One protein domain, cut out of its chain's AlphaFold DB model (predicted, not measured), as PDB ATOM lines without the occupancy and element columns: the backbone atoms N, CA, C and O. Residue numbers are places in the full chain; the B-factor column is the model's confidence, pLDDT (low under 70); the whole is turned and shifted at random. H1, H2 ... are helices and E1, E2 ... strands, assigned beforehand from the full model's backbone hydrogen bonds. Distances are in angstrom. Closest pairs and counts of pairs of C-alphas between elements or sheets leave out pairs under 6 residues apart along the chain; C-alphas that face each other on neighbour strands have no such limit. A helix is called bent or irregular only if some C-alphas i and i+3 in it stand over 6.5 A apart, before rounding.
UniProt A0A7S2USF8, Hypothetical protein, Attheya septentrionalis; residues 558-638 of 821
ATOM      1  N   SER A 558      -1.186 -44.058  18.455       94.88
ATOM      2  CA  SER A 558      -0.447 -43.451  17.336       94.88
ATOM      3  C   SER A 558      -0.781 -44.068  15.971       94.88
ATOM      4  O   SER A 558      -0.485 -43.491  14.926       94.88
ATOM      5  N   SER A 559      -1.373 -45.266  15.957       93.19
ATOM      6  CA  SER A 559      -1.660 -46.034  14.742       93.19
ATOM      7  C   SER A 559      -2.848 -46.976  14.928       93.19
ATOM      8  O   SER A 559      -3.153 -47.389  16.046       93.19
ATOM      9  N   PHE A 560      -3.467 -47.400  13.821       90.50
ATOM     10  CA  PHE A 560      -4.544 -48.401  13.812       90.50
ATOM     11  C   PHE A 560      -4.155 -49.724  14.503       90.50
ATOM     12  O   PHE A 560      -4.991 -50.371  15.131       90.50
ATOM     13  N   ALA A 561      -2.882 -50.133  14.414       90.94
ATOM     14  CA  ALA A 561      -2.387 -51.348  15.062       90.94
ATOM     15  C   ALA A 561      -2.334 -51.201  16.593       90.94
ATOM     16  O   ALA A 561      -2.764 -52.100  17.315       90.94
ATOM     17  N   GLU A 562      -1.870 -50.047  17.085       91.44
ATOM     18  CA  GLU A 562      -1.919 -49.711  18.510       91.44
ATOM     19  C   GLU A 562      -3.370 -49.552  18.995       91.44
ATOM     20  O   GLU A 562      -3.716 -50.052  20.062       91.44
ATOM     21  N   ALA A 563      -4.243 -48.931  18.192       92.50
ATOM     22  CA  ALA A 563      -5.656 -48.740  18.518       92.50
ATOM     23  C   ALA A 563      -6.387 -50.082  18.679       92.50
ATOM     24  O   ALA A 563      -7.117 -50.274  19.650       92.50
ATOM     25  N   ALA A 564      -6.121 -51.042  17.788       89.88
ATOM     26  CA  ALA A 564      -6.625 -52.408  17.901       89.88
ATOM     27  C   ALA A 564      -6.123 -53.106  19.181       89.88
ATOM     28  O   ALA A 564      -6.902 -53.759  19.879       89.88
ATOM     29  N   GLU A 565      -4.839 -52.949  19.530       88.94
ATOM     30  CA  GLU A 565      -4.267 -53.525  20.755       88.94
ATOM     31  C   GLU A 565      -4.910 -52.924  22.018       88.94
ATOM     32  O   GLU A 565      -5.340 -53.662  22.913       88.94
ATOM     33  N   TRP A 566      -5.061 -51.595  22.060       89.69
ATOM     34  CA  TRP A 566      -5.729 -50.860  23.137       89.69
ATOM     35  C   TRP A 566      -7.215 -51.225  23.244       89.69
ATOM     36  O   TRP A 566      -7.711 -51.433  24.353       89.69
ATOM     37  N   GLY A 567      -7.906 -51.428  22.119       89.75
ATOM     38  CA  GLY A 567      -9.279 -51.934  22.073       89.75
ATOM     39  C   GLY A 567      -9.452 -53.256  22.831       89.75
ATOM     40  O   GLY A 567     -10.419 -53.425  23.570       89.75
ATOM     41  N   THR A 568      -8.461 -54.161  22.790       89.06
ATOM     42  CA  THR A 568      -8.510 -55.418  23.573       89.06
ATOM     43  C   THR A 568      -8.465 -55.219  25.099       89.06
ATOM     44  O   THR A 568      -8.823 -56.135  25.856       89.06
ATOM     45  N   ARG A 569      -8.027 -54.036  25.555       89.00
ATOM     46  CA  ARG A 569      -7.994 -53.604  26.962       89.00
ATOM     47  C   ARG A 569      -9.352 -53.003  27.379       89.00
ATOM     48  O   ARG A 569      -9.805 -53.241  28.501       89.00
ATOM     49  N   CYS A 570     -10.033 -52.306  26.465       92.00
ATOM     50  CA  CYS A 570     -11.337 -51.652  26.640       92.00
ATOM     51  C   CYS A 570     -12.527 -52.639  26.614       92.00
ATOM     52  O   CYS A 570     -13.270 -52.740  25.643       92.00
ATOM     53  N   LYS A 571     -12.738 -53.382  27.706       92.38
ATOM     54  CA  LYS A 571     -13.888 -54.302  27.859       92.38
ATOM     55  C   LYS A 571     -15.185 -53.574  28.225       92.38
ATOM     56  O   LYS A 571     -15.111 -52.552  28.904       92.38
ATOM     57  N   LYS A 572     -16.351 -54.193  27.974       95.19
ATOM     58  CA  LYS A 572     -17.642 -53.772  28.563       95.19
ATOM     59  C   LYS A 572     -17.519 -53.501  30.074       95.19
ATOM     60  O   LYS A 572     -16.882 -54.279  30.790       95.19
ATOM     61  N   GLY A 573     -18.096 -52.396  30.553       94.50
ATOM     62  CA  GLY A 573     -17.991 -51.961  31.953       94.50
ATOM     63  C   GLY A 573     -16.593 -51.458  32.355       94.50
ATOM     64  O   GLY A 573     -16.202 -51.528  33.530       94.50
ATOM     65  N   THR A 574     -15.798 -50.998  31.386       94.56
ATOM     66  CA  THR A 574     -14.533 -50.286  31.628       94.56
ATOM     67  C   THR A 574     -14.756 -48.788  31.476       94.56
ATOM     68  O   THR A 574     -15.475 -48.353  30.582       94.56
ATOM     69  N   ARG A 575     -14.137 -48.019  32.376       95.56
ATOM     70  CA  ARG A 575     -14.187 -46.559  32.401       95.56
ATOM     71  C   ARG A 575     -13.118 -45.987  31.482       95.56
ATOM     72  O   ARG A 575     -11.951 -46.375  31.588       95.56
ATOM     73  N   ILE A 576     -13.527 -45.083  30.606       96.62
ATOM     74  CA  ILE A 576     -12.709 -44.504  29.539       96.62
ATOM     75  C   ILE A 576     -12.929 -42.993  29.451       96.62
ATOM     76  O   ILE A 576     -13.951 -42.482  29.911       96.62
ATOM     77  N   TYR A 577     -11.970 -42.306  28.838       97.56
ATOM     78  CA  TYR A 577     -12.210 -41.028  28.182       97.56
ATOM     79  C   TYR A 577     -12.326 -41.282  26.681       97.56
ATOM     80  O   TYR A 577     -11.455 -41.935  26.100       97.56
ATOM     81  N   ALA A 578     -13.391 -40.790  26.063       97.88
ATOM     82  CA  ALA A 578     -13.644 -40.937  24.634       97.88
ATOM     83  C   ALA A 578     -14.033 -39.591  24.029       97.88
ATOM     84  O   ALA A 578     -14.736 -38.809  24.665       97.88
ATOM     85  N   MET A 579     -13.564 -39.323  22.812       98.12
ATOM     86  CA  MET A 579     -13.950 -38.128  22.062       98.12
ATOM     87  C   MET A 579     -15.447 -38.178  21.734       98.12
ATOM     88  O   MET A 579     -15.906 -39.168  21.164       98.12
ATOM     89  N   TYR A 580     -16.207 -37.148  22.111       97.94
ATOM     90  CA  TYR A 580     -17.645 -37.096  21.827       97.94
ATOM     91  C   TYR A 580     -17.877 -36.774  20.339       97.94
ATOM     92  O   TYR A 580     -17.123 -35.959  19.787       97.94
ATOM     93  N   PRO A 581     -18.864 -37.390  19.656       96.88
ATOM     94  CA  PRO A 581     -19.059 -37.207  18.219       96.88
ATOM     95  C   PRO A 581     -19.152 -35.738  17.800       96.88
ATOM     96  O   PRO A 581     -19.768 -34.926  18.479       96.88
ATOM     97  N   GLN A 582     -18.537 -35.412  16.660       95.19
ATOM     98  CA  GLN A 582     -18.458 -34.050  16.102       95.19
ATOM     99  C   GLN A 582     -17.718 -33.014  16.977       95.19
ATOM    100  O   GLN A 582     -17.705 -31.838  16.629       95.19
ATOM    101  N   THR A 583     -17.045 -33.427  18.058       97.12
ATOM    102  CA  THR A 583     -16.222 -32.540  18.899       97.12
ATOM    103  C   THR A 583     -14.763 -32.985  18.951       97.12
ATOM    104  O   THR A 583     -14.431 -34.137  18.671       97.12
ATOM    105  N   THR A 584     -13.896 -32.078  19.390       97.25
ATOM    106  CA  THR A 584     -12.510 -32.335  19.803       97.25
ATOM    107  C   THR A 584     -12.370 -32.640  21.297       97.25
ATOM    108  O   THR A 584     -11.270 -32.895  21.775       97.25
ATOM    109  N   SER A 585     -13.463 -32.651  22.062       96.88
ATOM    110  CA  SER A 585     -13.434 -32.860  23.514       96.88
ATOM    111  C   SER A 585     -13.645 -34.326  23.898       96.88
ATOM    112  O   SER A 585     -14.471 -35.033  23.318       96.88
ATOM    113  N   LEU A 586     -12.897 -34.794  24.902       97.88
ATOM    114  CA  LEU A 586     -12.991 -36.146  25.445       97.88
ATOM    115  C   LEU A 586     -13.728 -36.151  26.787       97.88
ATOM    116  O   LEU A 586     -13.309 -35.525  27.763       97.88
ATOM    117  N   TYR A 587     -14.803 -36.931  26.846       97.44
ATOM    118  CA  TYR A 587     -15.705 -37.022  27.990       97.44
ATOM    119  C   TYR A 587     -15.579 -38.383  28.676       97.44
ATOM    120  O   TYR A 587     -15.126 -39.367  28.086       97.44
ATOM    121  N   ALA A 588     -15.952 -38.433  29.955       97.19
ATOM    122  CA  ALA A 588     -15.974 -39.676  30.714       97.19
ATOM    123  C   ALA A 588     -17.144 -40.555  30.255       97.19
ATOM    124  O   ALA A 588     -18.281 -40.090  30.173       97.19
ATOM    125  N   GLY A 589     -16.863 -41.830  29.998       96.94
ATOM    126  CA  GLY A 589     -17.876 -42.790  29.581       96.94
ATOM    127  C   GLY A 589     -17.563 -44.222  29.995       96.94
ATOM    128  O   GLY A 589     -16.509 -44.540  30.570       96.94
ATOM    129  N   THR A 590     -18.509 -45.101  29.688       97.25
ATOM    130  CA  THR A 590     -18.475 -46.527  30.004       97.25
ATOM    131  C   THR A 590     -18.618 -47.337  28.720       97.25
ATOM    132  O   THR A 590     -19.538 -47.134  27.935       97.25
ATOM    133  N   VAL A 591     -17.695 -48.276  28.490       97.12
ATOM    134  CA  VAL A 591     -17.746 -49.153  27.307       97.12
ATOM    135  C   VAL A 591     -18.966 -50.077  27.379       97.12
ATOM    136  O   VAL A 591     -19.097 -50.847  28.338       97.12
ATOM    137  N   VAL A 592     -19.783 -50.073  26.325       96.56
ATOM    138  CA  VAL A 592     -20.927 -50.975  26.105       96.56
ATOM    139  C   VAL A 592     -20.496 -52.228  25.349       96.56
ATOM    140  O   VAL A 592     -20.830 -53.341  25.759       96.56
ATOM    141  N   ASP A 593     -19.715 -52.058  24.278       95.25
ATOM    142  CA  ASP A 593     -19.050 -53.127  23.531       95.25
ATOM    143  C   ASP A 593     -17.681 -52.636  23.028       95.25
ATOM    144  O   ASP A 593     -17.543 -51.521  22.535       95.25
ATOM    145  N   GLY A 594     -16.665 -53.485  23.167       90.38
ATOM    146  CA  GLY A 594     -15.307 -53.288  22.644       90.38
ATOM    147  C   GLY A 594     -14.930 -54.361  21.618       90.38
ATOM    148  O   GLY A 594     -13.764 -54.727  21.494       90.38
ATOM    149  N   THR A 595     -15.929 -54.975  20.974       85.38
ATOM    150  CA  THR A 595     -15.763 -56.079  20.017       85.38
ATOM    151  C   THR A 595     -16.425 -55.833  18.657       85.38
ATOM    152  O   THR A 595     -16.360 -56.711  17.787       85.38
ATOM    153  N   THR A 596     -17.012 -54.649  18.467       82.44
ATOM    154  CA  THR A 596     -17.427 -54.103  17.170       82.44
ATOM    155  C   THR A 596     -16.183 -53.743  16.352       82.44
ATOM    156  O   THR A 596     -15.191 -53.253  16.885       82.44
ATOM    157  N   TYR A 597     -16.200 -54.021  15.051       75.56
ATOM    158  CA  TYR A 597     -15.068 -53.754  14.163       75.56
ATOM    159  C   TYR A 597     -15.566 -53.323  12.785       75.56
ATOM    160  O   TYR A 597     -16.402 -54.005  12.185       75.56
ATOM    161  N   CYS A 598     -15.021 -52.227  12.265       73.31
ATOM    162  CA  CYS A 598     -15.175 -51.875  10.860       73.31
ATOM    163  C   CYS A 598     -14.189 -52.677   9.990       73.31
ATOM    164  O   CYS A 598     -13.199 -53.241  10.468       73.31
ATOM    165  N   ARG A 599     -14.475 -52.807   8.690       63.28
ATOM    166  CA  ARG A 599     -13.653 -53.620   7.775       63.28
ATOM    167  C   ARG A 599     -12.529 -52.785   7.158       63.28
ATOM    168  O   ARG A 599     -12.697 -52.245   6.074       63.28
ATOM    169  N   GLY A 600     -11.367 -52.774   7.810       65.44
ATOM    170  CA  GLY A 600     -10.163 -52.093   7.305       65.44
ATOM    171  C   GLY A 600      -9.993 -50.652   7.794       65.44
ATOM    172  O   GLY A 600      -9.076 -49.970   7.354       65.44
ATOM    173  N   GLU A 601     -10.848 -50.224   8.718       73.12
ATOM    174  CA  GLU A 601     -10.808 -48.925   9.395       73.12
ATOM    175  C   GLU A 601     -10.388 -49.133  10.867       73.12
ATOM    176  O   GLU A 601      -9.941 -50.223  11.240       73.12
ATOM    177  N   ASP A 602     -10.529 -48.114  11.720       83.12
ATOM    178  CA  ASP A 602     -10.393 -48.294  13.172       83.12
ATOM    179  C   ASP A 602     -11.381 -49.345  13.710       83.12
ATOM    180  O   ASP A 602     -12.536 -49.437  13.285       83.12
ATOM    181  N   ASP A 603     -10.938 -50.113  14.707       90.25
ATOM    182  CA  ASP A 603     -11.851 -50.902  15.534       90.25
ATOM    183  C   ASP A 603     -12.742 -49.934  16.348       90.25
ATOM    184  O   ASP A 603     -12.267 -48.907  16.840       90.25
ATOM    185  N   ILE A 604     -14.043 -50.226  16.460       94.19
ATOM    186  CA  ILE A 604     -15.041 -49.293  17.010       94.19
ATOM    187  C   ILE A 604     -15.427 -49.710  18.426       94.19
ATOM    188  O   ILE A 604     -15.806 -50.857  18.675       94.19
ATOM    189  N   ILE A 605     -15.375 -48.758  19.351       95.44
ATOM    190  CA  ILE A 605     -15.794 -48.931  20.739       95.44
ATOM    191  C   ILE A 605     -17.151 -48.243  20.899       95.44
ATOM    192  O   ILE A 605     -17.294 -47.062  20.591       95.44
ATOM    193  N   VAL A 606     -18.148 -48.989  21.372       96.69
ATOM    194  CA  VAL A 606     -19.483 -48.462  21.679       96.69
ATOM    195  C   VAL A 606     -19.481 -47.950  23.119       96.69
ATOM    196  O   VAL A 606     -19.051 -48.678  24.021       96.69
ATOM    197  N   VAL A 607     -19.930 -46.713  23.338       97.56
ATOM    198  CA  VAL A 607     -19.782 -45.971  24.603       97.56
ATOM    199  C   VAL A 607     -21.106 -45.327  25.028       97.56
ATOM    200  O   VAL A 607     -21.762 -44.685  24.215       97.56
ATOM    201  N   GLU A 608     -21.457 -45.474  26.305       97.56
ATOM    202  CA  GLU A 608     -22.416 -44.620  27.026       97.56
ATOM    203  C   GLU A 608     -21.615 -43.486  27.698       97.56
ATOM    204  O   GLU A 608     -20.650 -43.783  28.417       97.56
ATOM    205  N   PHE A 609     -21.960 -42.211  27.494       97.75
ATOM    206  CA  PHE A 609     -21.310 -41.095  28.201       97.75
ATOM    207  C   PHE A 609     -22.041 -40.737  29.502       97.75
ATOM    208  O   PHE A 609     -23.260 -40.814  29.598       97.75
ATOM    209  N   ASP A 610     -21.288 -40.297  30.514       95.81
ATOM    210  CA  ASP A 610     -21.819 -39.949  31.846       95.81
ATOM    211  C   ASP A 610     -22.676 -38.672  31.881       95.81
ATOM    212  O   ASP A 610     -23.293 -38.379  32.908       95.81
ATOM    213  N   GLY A 611     -22.607 -37.860  30.826       93.88
ATOM    214  CA  GLY A 611     -23.255 -36.550  30.737       93.88
ATOM    215  C   GLY A 611     -24.473 -36.509  29.821       93.88
ATOM    216  O   GLY A 611     -25.114 -35.465  29.763       93.88
ATOM    217  N   ASP A 612     -24.769 -37.606  29.125       95.62
ATOM    218  CA  ASP A 612     -25.895 -37.672  28.202       95.62
ATOM    219  C   ASP A 612     -27.198 -37.806  28.993       95.62
ATOM    220  O   ASP A 612     -27.258 -38.471  30.034       95.62
ATOM    221  N   GLU A 613     -28.257 -37.173  28.498       93.19
ATOM    222  CA  GLU A 613     -29.595 -37.390  29.034       93.19
ATOM    223  C   GLU A 613     -30.135 -38.737  28.531       93.19
ATOM    224  O   GLU A 613     -29.674 -39.294  27.530       93.19
ATOM    225  N   LYS A 614     -31.065 -39.324  29.284       91.50
ATOM    226  CA  LYS A 614     -31.701 -40.585  28.897       91.50
ATOM    227  C   LYS A 614     -32.772 -40.298  27.857       91.50
ATOM    228  O   LYS A 614     -33.565 -39.390  28.070       91.50
ATOM    229  N   ASP A 615     -32.858 -41.120  26.816       87.06
ATOM    230  CA  ASP A 615     -33.941 -40.999  25.840       87.06
ATOM    231  C   ASP A 615     -35.301 -41.222  26.537       87.06
ATOM    232  O   ASP A 615     -35.534 -42.292  27.118       87.06
ATOM    233  N   ASP A 616     -36.209 -40.241  26.450       86.56
ATOM    234  CA  ASP A 616     -37.547 -40.259  27.080       86.56
ATOM    235  C   ASP A 616     -38.368 -41.514  26.731       86.56
ATOM    236  O   ASP A 616     -39.237 -41.950  27.483       86.56
ATOM    237  N   SER A 617     -38.076 -42.117  25.578       80.69
ATOM    238  CA  SER A 617     -38.750 -43.297  25.034       80.69
ATOM    239  C   SER A 617     -38.295 -44.636  25.631       80.69
ATOM    240  O   SER A 617     -38.930 -45.656  25.356       80.69
ATOM    241  N   GLY A 618     -37.214 -44.674  26.422       79.88
ATOM    242  CA  GLY A 618     -36.645 -45.941  26.908       79.88
ATOM    243  C   GLY A 618     -35.815 -45.894  28.193       79.88
ATOM    244  O   GLY A 618     -35.509 -46.950  28.748       79.88
ATOM    245  N   GLY A 619     -35.427 -44.718  28.698       88.75
ATOM    246  CA  GLY A 619     -34.667 -44.592  29.950       88.75
ATOM    247  C   GLY A 619     -33.228 -45.139  29.900       88.75
ATOM    248  O   GLY A 619     -32.550 -45.182  30.937       88.75
ATOM    249  N   THR A 620     -32.768 -45.555  28.718       92.12
ATOM    250  CA  THR A 620     -31.383 -45.895  28.372       92.12
ATOM    251  C   THR A 620     -30.597 -44.641  27.996       92.12
ATOM    252  O   THR A 620     -31.179 -43.653  27.557       92.12
ATOM    253  N   LEU A 621     -29.273 -44.686  28.157       94.00
ATOM    254  CA  LEU A 621     -28.379 -43.667  27.601       94.00
ATOM    255  C   LEU A 621     -28.082 -43.986  26.123       94.00
ATOM    256  O   LEU A 621     -27.988 -45.172  25.782       94.00
ATOM    257  N   PRO A 622     -27.898 -42.976  25.257       95.75
ATOM    258  CA  PRO A 622     -27.567 -43.195  23.854       95.75
ATOM    259  C   PRO A 622     -26.204 -43.890  23.676       95.75
ATOM    260  O   PRO A 622     -25.247 -43.677  24.423       95.75
ATOM    261  N   HIS A 623     -26.113 -44.753  22.660       96.00
ATOM    262  CA  HIS A 623     -24.919 -45.549  22.355       96.00
ATOM    263  C   HIS A 623     -24.079 -44.914  21.234       96.00
ATOM    264  O   HIS A 623     -24.422 -45.005  20.051       96.00
ATOM    265  N   HIS A 624     -22.920 -44.355  21.579       96.56
ATOM    266  CA  HIS A 624     -22.035 -43.683  20.621       96.56
ATOM    267  C   HIS A 624     -20.949 -44.608  20.076       96.56
ATOM    268  O   HIS A 624     -20.367 -45.405  20.808       96.56
ATOM    269  N   HIS A 625     -20.649 -44.484  18.783       95.94
ATOM    270  CA  HIS A 625     -19.688 -45.329  18.067       95.94
ATOM    271  C   HIS A 625     -18.356 -44.590  17.878       95.94
ATOM    272  O   HIS A 625     -18.204 -43.809  16.939       95.94
ATOM    273  N   ILE A 626     -17.389 -44.821  18.771       96.75
ATOM    274  CA  ILE A 626     -16.128 -44.066  18.811       96.75
ATOM    275  C   ILE A 626     -14.962 -44.909  18.254       96.75
ATOM    276  O   ILE A 626     -14.742 -46.030  18.725       96.75
ATOM    277  N   PRO A 627     -14.169 -44.403  17.288       95.88
ATOM    278  CA  PRO A 627     -12.942 -45.062  16.832       95.88
ATOM    279  C   PRO A 627     -11.940 -45.270  17.973       95.88
ATOM    280  O   PRO A 627     -11.646 -44.332  18.715       95.88
ATOM    281  N   ALA A 628     -11.351 -46.465  18.091       95.44
ATOM    282  CA  ALA A 628     -10.453 -46.808  19.199       95.44
ATOM    283  C   ALA A 628      -9.236 -45.868  19.342       95.44
ATOM    284  O   ALA A 628      -8.755 -45.666  20.455       95.44
ATOM    285  N   ARG A 629      -8.771 -45.231  18.254       95.81
ATOM    286  CA  ARG A 629      -7.713 -44.202  18.301       95.81
ATOM    287  C   ARG A 629      -8.091 -42.918  19.055       95.81
ATOM    288  O   ARG A 629      -7.208 -42.145  19.404       95.81
ATOM    289  N   PHE A 630      -9.376 -42.686  19.313       97.31
ATOM    290  CA  PHE A 630      -9.897 -41.538  20.064       97.31
ATOM    291  C   PHE A 630     -10.451 -41.940  21.443       97.31
ATOM    292  O   PHE A 630     -11.243 -41.213  22.046       97.31
ATOM    293  N   VAL A 631     -10.024 -43.104  21.950       96.75
ATOM    294  CA  VAL A 631     -10.374 -43.621  23.276       96.75
ATOM    295  C   VAL A 631      -9.103 -43.863  24.087       96.75
ATOM    296  O   VAL A 631      -8.201 -44.584  23.665       96.75
ATOM    297  N   SER A 632      -9.050 -43.298  25.292       96.12
ATOM    298  CA  SER A 632      -8.022 -43.590  26.295       96.12
ATOM    299  C   SER A 632      -8.672 -44.226  27.522       96.12
ATOM    300  O   SER A 632      -9.819 -43.932  27.865       96.12
ATOM    301  N   LEU A 633      -7.958 -45.111  28.219       95.12
ATOM    302  CA  LEU A 633      -8.463 -45.647  29.483       95.12
ATOM    303  C   LEU A 633      -8.479 -44.529  30.528       95.12
ATOM    304  O   LEU A 633      -7.511 -43.785  30.671       95.12
ATOM    305  N   MET A 634      -9.575 -44.417  31.279       94.56
ATOM    306  CA  MET A 634      -9.640 -43.462  32.381       94.56
ATOM    307  C   MET A 634      -8.576 -43.892  33.401       94.56
ATOM    308  O   MET A 634      -8.630 -45.043  33.854       94.56
ATOM    309  N   PRO A 635      -7.590 -43.044  33.754       91.06
ATOM    310  CA  PRO A 635      -6.620 -43.393  34.777       91.06
ATOM    311  C   PRO A 635      -7.334 -43.791  36.066       91.06
ATOM    312  O   PRO A 635      -8.432 -43.311  36.358       91.06
ATOM    313  N   ARG A 636      -6.689 -44.623  36.887       85.06
ATOM    314  CA  ARG A 636      -7.091 -44.734  38.287       85.06
ATOM    315  C   ARG A 636      -6.713 -43.441  38.997       85.06
ATOM    316  O   ARG A 636      -5.675 -43.358  39.647       85.06
ATOM    317  N   GLU A 637      -7.563 -42.427  38.867       67.12
ATOM    318  CA  GLU A 637      -7.648 -41.396  39.890       67.12
ATOM    319  C   GLU A 637      -7.907 -42.115  41.206       67.12
ATOM    320  O   GLU A 637      -8.885 -42.854  41.353       67.12
ATOM    321  N   PHE A 638      -6.959 -41.989  42.129       42.62
ATOM    322  CA  PHE A 638      -7.011 -42.714  43.379       42.62
ATOM    323  C   PHE A 638      -8.120 -42.111  44.242       42.62
ATOM    324  O   PHE A 638      -7.883 -41.228  45.066       42.62
TER     325      PHE A 638
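AT A GLANCE: This is residues 558 to 638 of the 821 residues of the protein "Hypothetical protein" of Attheya septentrionalis (UniProt A0A7S2USF8). A strongly twisted five-stranded sheet is folded back on itself like a half-open barrel, with the long, bent strand E2 as the hinge between the leaf E4 E3 and the leaf E1 E5. The short helix H1 packs on it near one end, and the long link of residues 610 to 623 reaches away at the other. The printed part has 81 residues with one named helix and five named strands, in the order H1 E1 E2 E3 E4 E5; the antiparallel sheet runs E4 E3 E2 E1 E5. The class is mostly strand, with 40 residues in named elements, under half. The whole is compact, with a radius of gyration of the C-alphas of 12.5 A and spans of 39 by 36 by 24 A.

HOW THE PARTS SIT: In the folded sheet, one sheet bent back into two leaves, E4, residues 624 to 627, and E3, residues 603 to 609, face E1, residues 575 to 579, and E5, residues 631 to 633. The hinge is E2, residues 585 to 597, which bends by 97 degrees at residue 588. E1, E2, E3 and E4 form a meander, each strand the antiparallel neighbour of the one before, and each successive pair is a hairpin. Within hydrogen-bond range are N 587 and O 578 of E2 and E1, 2.9 A, N 592 and O 606 of E2 and E3, 2.8 A, N 605 and O 626 of E3 and E4, 2.9 A, and N 577 and O 632 of E1 and E5, 2.9 A. The edge strands E4 and E5 meet only through their link. Across the fold, the closest C-alphas of E1 and E4 are those of Ala 578 and Ile 626, 7.1 A apart. H1, residues 560 to 567, is on the sheet at a height over the sheet of 7.8 A. It lies over E4 and, only just, with 3 C-alphas, over E3. The closest C-alphas of H1 and E3 are those of Ala 564 and Asp 603, 5.9 A apart. In H1 every O i to N i+4 pair is within hydrogen-bond range.

IN THESE COORDINATES: E2 is the longest strand, 22.9 A from C-alpha 585 at (-13.434, -32.860, 23.514) to C-alpha 597. E3 measures 18.6 A, E1 13.3 A, E4 9.9 A and E5 6.8 A. H1 measures 10.2 A and begins with C-alpha 560 at (-4.544, -48.401, 13.812). E5 ends with C-alpha 633 at (-8.463, -45.647, 29.483).

THE WHOLE: The two C-alphas farthest apart, those of Ser 558 and Ser 617, are 39.1 A apart. The printed part has no cut. The link from E3 to E4, 14 residues, is long. The mean pLDDT of the printed part is 91.1; residues 599 to 600 and 637 to 638 are under 70.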